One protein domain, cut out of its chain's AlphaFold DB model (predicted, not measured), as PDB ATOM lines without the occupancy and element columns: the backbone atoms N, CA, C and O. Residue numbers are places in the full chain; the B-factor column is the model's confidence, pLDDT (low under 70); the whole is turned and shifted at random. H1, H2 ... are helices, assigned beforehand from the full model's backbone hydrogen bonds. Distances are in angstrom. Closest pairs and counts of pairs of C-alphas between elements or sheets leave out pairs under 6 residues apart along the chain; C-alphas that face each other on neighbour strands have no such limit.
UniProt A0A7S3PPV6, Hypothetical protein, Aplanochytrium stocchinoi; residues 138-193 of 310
ATOM      1  N   GLU A 138     -49.112 -59.549 -28.003       98.12
ATOM      2  CA  GLU A 138     -49.292 -58.722 -26.802       98.12
ATOM      3  C   GLU A 138     -48.043 -57.892 -26.497       98.12
ATOM      4  O   GLU A 138     -48.132 -56.674 -26.328       98.12
ATOM      5  N   LYS A 139     -46.858 -58.515 -26.532       97.69
ATOM      6  CA  LYS A 139     -45.580 -57.807 -26.372       97.69
ATOM      7  C   LYS A 139     -45.364 -56.750 -27.448       97.69
ATOM      8  O   LYS A 139     -44.823 -55.690 -27.141       97.69
ATOM      9  N   LEU A 140     -45.761 -57.026 -28.689       97.00
ATOM     10  CA  LEU A 140     -45.671 -56.077 -29.793       97.00
ATOM     11  C   LEU A 140     -46.562 -54.862 -29.521       97.00
ATOM     12  O   LEU A 140     -46.068 -53.739 -29.532       97.00
ATOM     13  N   LYS A 141     -47.829 -55.086 -29.154       97.19
ATOM     14  CA  LYS A 141     -48.770 -54.022 -28.771       97.19
ATOM     15  C   LYS A 141     -48.240 -53.189 -27.609       97.19
ATOM     16  O   LYS A 141     -48.317 -51.965 -27.646       97.19
ATOM     17  N   ASP A 142     -47.680 -53.827 -26.589       96.31
ATOM     18  CA  ASP A 142     -47.096 -53.127 -25.445       96.31
ATOM     19  C   ASP A 142     -45.848 -52.330 -25.823       96.31
ATOM     20  O   ASP A 142     -45.649 -51.215 -25.333       96.31
ATOM     21  N   ARG A 143     -45.005 -52.881 -26.700       94.50
ATOM     22  CA  ARG A 143     -43.840 -52.182 -27.241       94.50
ATOM     23  C   ARG A 143     -44.277 -50.972 -28.052       94.50
ATOM     24  O   ARG A 143     -43.694 -49.915 -27.856       94.50
ATOM     25  N   ASP A 144     -45.281 -51.110 -28.906       94.00
ATOM     26  CA  ASP A 144     -45.764 -50.046 -29.783       94.00
ATOM     27  C   ASP A 144     -46.456 -48.937 -28.976       94.00
ATOM     28  O   ASP A 144     -46.191 -47.763 -29.209       94.00
ATOM     29  N   LYS A 145     -47.213 -49.283 -27.921       92.62
ATOM     30  CA  LYS A 145     -47.738 -48.312 -26.938       92.62
ATOM     31  C   LYS A 145     -46.630 -47.526 -26.231       92.62
ATOM     32  O   LYS A 145     -46.797 -46.347 -25.940       92.62
ATOM     33  N   LYS A 146     -45.517 -48.186 -25.901       89.19
ATOM     34  CA  LYS A 146     -44.355 -47.558 -25.245       89.19
ATOM     35  C   LYS A 146     -43.425 -46.862 -26.239       89.19
ATOM     36  O   LYS A 146     -42.576 -46.064 -25.829       89.19
ATOM     37  N   HIS A 147     -43.537 -47.177 -27.525       91.25
ATOM     38  CA  HIS A 147     -42.653 -46.669 -28.557       91.25
ATOM     39  C   HIS A 147     -42.802 -45.150 -28.660       91.25
ATOM     40  O   HIS A 147     -43.895 -44.604 -28.577       91.25
ATOM     41  N   GLY A 148     -41.680 -44.440 -28.768       86.50
ATOM     42  CA  GLY A 148     -41.668 -42.975 -28.817       86.50
ATOM     43  C   GLY A 148     -41.849 -42.266 -27.466       86.50
ATOM     44  O   GLY A 148     -41.308 -41.173 -27.306       86.50
ATOM     45  N   GLY A 149     -42.477 -42.887 -26.457       82.88
ATOM     46  CA  GLY A 149     -42.700 -42.260 -25.142       82.88
ATOM     47  C   GLY A 149     -41.407 -41.847 -24.423       82.88
ATOM     48  O   GLY A 149     -41.333 -40.791 -23.795       82.88
ATOM     49  N   ASP A 150     -40.341 -42.632 -24.588       82.31
ATOM     50  CA  ASP A 150     -39.026 -42.345 -24.001       82.31
ATOM     51  C   ASP A 150     -38.100 -41.518 -24.906       82.31
ATOM     52  O   ASP A 150     -36.988 -41.178 -24.495       82.31
ATOM     53  N   HIS A 151     -38.529 -41.153 -26.121       86.81
ATOM     54  CA  HIS A 151     -37.695 -40.377 -27.046       86.81
ATOM     55  C   HIS A 151     -37.246 -39.058 -26.407       86.81
ATOM     56  O   HIS A 151     -36.060 -38.736 -26.397       86.81
ATOM     57  N   HIS A 152     -38.173 -38.354 -25.753       84.06
ATOM     58  CA  HIS A 152     -37.875 -37.097 -25.074       84.06
ATOM     59  C   HIS A 152     -36.874 -37.262 -23.917       84.06
ATOM     60  O   HIS A 152     -36.077 -36.365 -23.656       84.06
ATOM     61  N   LYS A 153     -36.846 -38.419 -23.237       85.94
ATOM     62  CA  LYS A 153     -35.887 -38.678 -22.146       85.94
ATOM     63  C   LYS A 153     -34.458 -38.856 -22.657       85.94
ATOM     64  O   LYS A 153     -33.533 -38.499 -21.929       85.94
ATOM     65  N   ARG A 154     -34.299 -39.380 -23.881       90.19
ATOM     66  CA  ARG A 154     -33.004 -39.571 -24.557       90.19
ATOM     67  C   ARG A 154     -32.422 -38.278 -25.126       90.19
ATOM     68  O   ARG A 154     -31.234 -38.248 -25.425       90.19
ATOM     69  N   LEU A 155     -33.235 -37.229 -25.278       90.25
ATOM     70  CA  LEU A 155     -32.750 -35.936 -25.753       90.25
ATOM     71  C   LEU A 155     -31.734 -35.333 -24.765       90.25
ATOM     72  O   LEU A 155     -31.912 -35.458 -23.545       90.25
ATOM     73  N   PRO A 156     -30.701 -34.630 -25.269       93.88
ATOM     74  CA  PRO A 156     -29.785 -33.863 -24.435       93.88
ATOM     75  C   PRO A 156     -30.536 -32.895 -23.524       93.88
ATOM     76  O   PRO A 156     -31.568 -32.341 -23.907       93.88
ATOM     77  N   MET A 157     -29.995 -32.645 -22.330       89.62
ATOM     78  CA  MET A 157     -30.640 -31.782 -21.334       89.62
ATOM     79  C   MET A 157     -30.951 -30.382 -21.883       89.62
ATOM     80  O   MET A 157     -32.026 -29.868 -21.601       89.62
ATOM     81  N   SER A 158     -30.073 -29.819 -22.721       90.75
ATOM     82  CA  SER A 158     -30.271 -28.517 -23.373       90.75
ATOM     83  C   SER A 158     -31.540 -28.463 -24.228       90.75
ATOM     84  O   SER A 158     -32.309 -27.515 -24.133       90.75
ATOM     85  N   VAL A 159     -31.796 -29.504 -25.021       91.31
ATOM     86  CA  VAL A 159     -32.998 -29.615 -25.861       91.31
ATOM     87  C   VAL A 159     -34.215 -29.944 -25.002       91.31
ATOM     88  O   VAL A 159     -35.282 -29.352 -25.151       91.31
ATOM     89  N   ARG A 160     -34.047 -30.868 -24.055       90.69
ATOM     90  CA  ARG A 160     -35.109 -31.383 -23.187       90.69
ATOM     91  C   ARG A 160     -35.650 -30.347 -22.200       90.69
ATOM     92  O   ARG A 160     -36.762 -30.508 -21.705       90.69
ATOM     93  N   GLU A 161     -34.839 -29.361 -21.843       89.94
ATOM     94  CA  GLU A 161     -35.172 -28.258 -20.938       89.94
ATOM     95  C   GLU A 161     -35.205 -26.904 -21.659       89.94
ATOM     96  O   GLU A 161     -35.165 -25.855 -21.016       89.94
ATOM     97  N   SER A 162     -35.267 -26.915 -22.991       89.12
ATOM     98  CA  SER A 162     -35.589 -25.717 -23.761       89.12
ATOM     99  C   SER A 162     -37.042 -25.303 -23.509       89.12
ATOM    100  O   SER A 162     -37.880 -26.140 -23.168       89.12
ATOM    101  N   GLU A 163     -37.361 -24.024 -23.704       83.50
ATOM    102  CA  GLU A 163     -38.725 -23.497 -23.531       83.50
ATOM    103  C   GLU A 163     -39.742 -24.263 -24.393       83.50
ATOM    104  O   GLU A 163     -40.775 -24.712 -23.895       83.50
ATOM    105  N   GLY A 164     -39.388 -24.545 -25.652       87.44
ATOM    106  CA  GLY A 164     -40.205 -25.363 -26.558       87.44
ATOM    107  C   GLY A 164     -40.336 -26.834 -26.141       87.44
ATOM    108  O   GLY A 164     -41.240 -27.528 -26.600       87.44
ATOM    109  N   GLY A 165     -39.473 -27.325 -25.248       87.81
ATOM    110  CA  GLY A 165     -39.551 -28.678 -24.699       87.81
ATOM    111  C   GLY A 165     -40.701 -28.876 -23.707       87.81
ATOM    112  O   GLY A 165     -41.174 -30.004 -23.556       87.81
ATOM    113  N   PHE A 166     -41.162 -27.807 -23.049       90.38
ATOM    114  CA  PHE A 166     -42.242 -27.859 -22.055       90.38
ATOM    115  C   PHE A 166     -43.620 -27.556 -22.631       90.38
ATOM    116  O   PHE A 166     -44.621 -27.966 -22.043       90.38
ATOM    117  N   SER A 167     -43.673 -26.873 -23.770       89.44
ATOM    118  CA  SER A 167     -44.922 -26.456 -24.394       89.44
ATOM    119  C   SER A 167     -45.296 -27.344 -25.574       89.44
ATOM    120  O   SER A 167     -44.457 -27.957 -26.246       89.44
ATOM    121  N   ASP A 168     -46.590 -27.442 -25.823       89.56
ATOM    122  CA  ASP A 168     -47.104 -27.848 -27.118       89.56
ATOM    123  C   ASP A 168     -47.200 -26.625 -28.040       89.56
ATOM    124  O   ASP A 168     -47.664 -25.566 -27.637       89.56
ATOM    125  N   ILE A 169     -46.709 -26.746 -29.271       86.81
ATOM    126  CA  ILE A 169     -46.556 -25.606 -30.189       86.81
ATOM    127  C   ILE A 169     -47.924 -25.155 -30.718       86.81
ATOM    128  O   ILE A 169     -48.126 -23.970 -30.978       86.81
ATOM    129  N   ILE A 170     -48.861 -26.096 -30.854       92.31
ATOM    130  CA  ILE A 170     -50.180 -25.852 -31.441       92.31
ATOM    131  C   ILE A 170     -51.130 -25.287 -30.383       92.31
ATOM    132  O   ILE A 170     -51.642 -24.181 -30.547       92.31
ATOM    133  N   SER A 171     -51.330 -26.015 -29.281       91.94
ATOM    134  CA  SER A 171     -52.221 -25.583 -28.194       91.94
ATOM    135  C   SER A 171     -51.625 -24.470 -27.325       91.94
ATOM    136  O   SER A 171     -52.361 -23.753 -26.655       91.94
ATOM    137  N   LYS A 172     -50.293 -24.296 -27.346       86.88
ATOM    138  CA  LYS A 172     -49.521 -23.423 -26.437       86.88
ATOM    139  C   LYS A 172     -49.649 -23.806 -24.961       86.88
ATOM    140  O   LYS A 172     -49.209 -23.057 -24.089       86.88
ATOM    141  N   GLU A 173     -50.199 -24.979 -24.673       91.94
ATOM    142  CA  GLU A 173     -50.338 -25.485 -23.317       91.94
ATOM    143  C   GLU A 173     -49.030 -26.106 -22.819       91.94
ATOM    144  O   GLU A 173     -48.193 -26.598 -23.584       91.94
ATOM    145  N   VAL A 174     -48.839 -26.073 -21.501       91.94
ATOM    146  CA  VAL A 174     -47.682 -26.692 -20.850       91.94
ATOM    147  C   VAL A 174     -47.950 -28.188 -20.696       91.94
ATOM    148  O   VAL A 174     -48.837 -28.586 -19.947       91.94
ATOM    149  N   LYS A 175     -47.137 -29.021 -21.354       87.44
ATOM    150  CA  LYS A 175     -47.247 -30.490 -21.329       87.44
ATOM    151  C   LYS A 175     -47.051 -31.063 -19.926       87.44
ATOM    152  O   LYS A 175     -47.772 -31.960 -19.512       87.44
ATOM    153  N   ASP A 176     -46.048 -30.558 -19.206       87.56
ATOM    154  CA  ASP A 176     -45.680 -31.024 -17.866       87.56
ATOM    155  C   ASP A 176     -45.437 -29.832 -16.932       87.56
ATOM    156  O   ASP A 176     -44.347 -29.252 -16.870       87.56
ATOM    157  N   ASN A 177     -46.487 -29.465 -16.195       89.88
ATOM    158  CA  ASN A 177     -46.483 -28.309 -15.301       89.88
ATOM    159  C   ASN A 177     -45.493 -28.472 -14.134       89.88
ATOM    160  O   ASN A 177     -44.845 -27.510 -13.717       89.88
ATOM    161  N   MET A 178     -45.327 -29.687 -13.602       90.56
ATOM    162  CA  MET A 178     -44.393 -29.914 -12.495       90.56
ATOM    163  C   MET A 178     -42.953 -29.677 -12.937       90.56
ATOM    164  O   MET A 178     -42.179 -29.000 -12.249       90.56
ATOM    165  N   ARG A 179     -42.598 -30.207 -14.105       88.00
ATOM    166  CA  ARG A 179     -41.249 -30.091 -14.643       88.00
ATOM    167  C   ARG A 179     -40.943 -28.680 -15.136       88.00
ATOM    168  O   ARG A 179     -39.842 -28.190 -14.882       88.00
ATOM    169  N   PHE A 180     -41.922 -28.004 -15.737       91.81
ATOM    170  CA  PHE A 180     -41.827 -26.588 -16.093       91.81
ATOM    171  C   PHE A 180     -41.551 -25.715 -14.862       91.81
ATOM    172  O   PHE A 180     -40.577 -24.967 -14.847       91.81
ATOM    173  N   LYS A 181     -42.307 -25.891 -13.770       91.31
ATOM    174  CA  LYS A 181     -42.063 -25.174 -12.504       91.31
ATOM    175  C   LYS A 181     -40.665 -25.433 -11.943       91.31
ATOM    176  O   LYS A 181     -40.034 -24.532 -11.396       91.31
ATOM    177  N   ALA A 182     -40.155 -26.660 -12.049       89.69
ATOM    178  CA  ALA A 182     -38.800 -26.979 -11.601       89.69
ATOM    179  C   ALA A 182     -37.726 -26.261 -12.437       89.69
ATOM    180  O   ALA A 182     -36.746 -25.756 -11.879       89.69
ATOM    181  N   TRP A 183     -37.919 -26.187 -13.757       91.00
ATOM    182  CA  TRP A 183     -37.072 -25.411 -14.661       91.00
ATOM    183  C   TRP A 183     -37.147 -23.911 -14.356       91.00
ATOM    184  O   TRP A 183     -36.111 -23.274 -14.170       91.00
ATOM    185  N   GLU A 184     -38.348 -23.369 -14.176       91.75
ATOM    186  CA  GLU A 184     -38.575 -21.960 -13.849       91.75
ATOM    187  C   GLU A 184     -37.879 -21.567 -12.539       91.75
ATOM    188  O   GLU A 184     -37.180 -20.554 -12.475       91.75
ATOM    189  N   ARG A 185     -37.971 -22.403 -11.496       88.75
ATOM    190  CA  ARG A 185     -37.230 -22.195 -10.238       88.75
ATOM    191  C   ARG A 185     -35.718 -22.177 -10.446       88.75
ATOM    192  O   ARG A 185     -35.018 -21.463  -9.728       88.75
ATOM    193  N   ARG A 186     -35.198 -22.976 -11.383       87.12
ATOM    194  CA  ARG A 186     -33.765 -23.027 -11.703       87.12
ATOM    195  C   ARG A 186     -33.321 -21.765 -12.438       87.12
ATOM    196  O   ARG A 186     -32.319 -21.186 -12.027       87.12
ATOM    197  N   GLN A 187     -34.079 -21.312 -13.435       87.38
ATOM    198  CA  GLN A 187     -33.808 -20.066 -14.164       87.38
ATOM    199  C   GLN A 187     -33.907 -18.846 -13.243       87.38
ATOM    200  O   GLN A 187     -33.005 -18.014 -13.168       87.38
ATOM    201  N   ASN A 188     -34.958 -18.792 -12.426       87.62
ATOM    202  CA  ASN A 188     -35.182 -17.709 -11.473       87.62
ATOM    203  C   ASN A 188     -34.381 -17.865 -10.174       87.62
ATOM    204  O   ASN A 188     -34.572 -17.082  -9.244       87.62
ATOM    205  N   ARG A 189     -33.452 -18.828 -10.083       85.12
ATOM    206  CA  ARG A 189     -32.653 -19.057  -8.870       85.12
ATOM    207  C   ARG A 189     -31.908 -17.795  -8.449       85.12
ATOM    208  O   ARG A 189     -31.874 -17.497  -7.264       85.12
ATOM    209  N   TYR A 190     -31.361 -17.043  -9.405       78.19
ATOM    210  CA  TYR A 190     -30.677 -15.778  -9.132       78.19
ATOM    211  C   TYR A 190     -31.624 -14.720  -8.535       78.19
ATOM    212  O   TYR A 190     -31.297 -14.125  -7.513       78.19
ATOM    213  N   LYS A 191     -32.828 -14.557  -9.100       76.00
ATOM    214  CA  LYS A 191     -33.864 -13.616  -8.617       76.00
ATOM    215  C   LYS A 191     -34.464 -14.021  -7.265       76.00
ATOM    216  O   LYS A 191     -34.918 -13.185  -6.485       76.00
ATOM    217  N   ASN A 192     -34.468 -15.318  -6.982       74.75
ATOM    218  CA  ASN A 192     -34.980 -15.886  -5.740       74.75
ATOM    219  C   ASN A 192     -33.913 -15.984  -4.644       74.75
ATOM    220  O   ASN A 192     -34.217 -16.457  -3.550       74.75
ATOM    221  N   ARG A 193     -32.676 -15.526  -4.891       80.56
ATOM    222  CA  ARG A 193     -31.677 -15.426  -3.826       80.56
ATOM    223  C   ARG A 193     -32.140 -14.375  -2.811       80.56
ATOM    224  O   ARG A 193     -32.292 -13.210  -3.182       80.56
TER     225      ARG A 193
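Overview. This is residues 138 to 193 of the 310 residues of the protein "Hypothetical protein" of Aplanochytrium stocchinoi (UniProt A0A7S3PPV6). The longest helix, H5, lies toward one end of a drawn-out string of helices, and H1 sticks out freely at the other end. Short H2, H3 and H4 form an open chain between them, and residues 167 to 176 loop to one side and fold back to H5. The printed part has 56 residues with five named helices, H1 to H5 in chain order, and no named strand; the class is all helix. It is only just loose, close to extended, with a radius of gyration of the C-alphas of 14.9 A and spans of 52 by 23 by 17 A.

Arrangement. H5, residues 177 to 187, only just touches H4, residues 163 to 166, with 3 pairs of C-alphas within 8 A; the closest C-alphas, of Phe 166 and Phe 180, are 6.1 A apart. H4 is close to but not clearly touching H3, residues 157 to 160, the closest C-alphas being those of Val 159 and Gly 165, 6.7 A apart. H3 is likewise close to but not clearly touching H2, residues 151 to 154, with the closest C-alphas, of His 152 and Arg 160, 6.6 A apart. H1, residues 138 to 146, touches no helix and is apart from H2 and H5, among others. In H1 and H5 every O i to N i+4 pair is within hydrogen-bond range; H2, H3 and H4 are too short for such a pair, and each has its one O i to N i+3 pair within range.

Along the chain. H5 measures 15.2 A from C-alpha 177 at (-46.483, -28.309, -15.301) to C-alpha 187 at (-33.808, -20.066, -14.164). H1 measures 12.3 A, beginning with C-alpha 138 at (-49.292, -58.722, -26.802). H4 measures 5.8 A, H2 5.4 A and H3 4.9 A.

Size, cuts and confidence. The two C-alphas farthest apart, of Glu 138 and Arg 193, are 52.1 A apart. The printed part has no cut and no long link. Residues 138 to 151, 153 to 159 and 185 to 193 stand free. Mean pLDDT of the printed part is 89.0, and no printed residue is under 70.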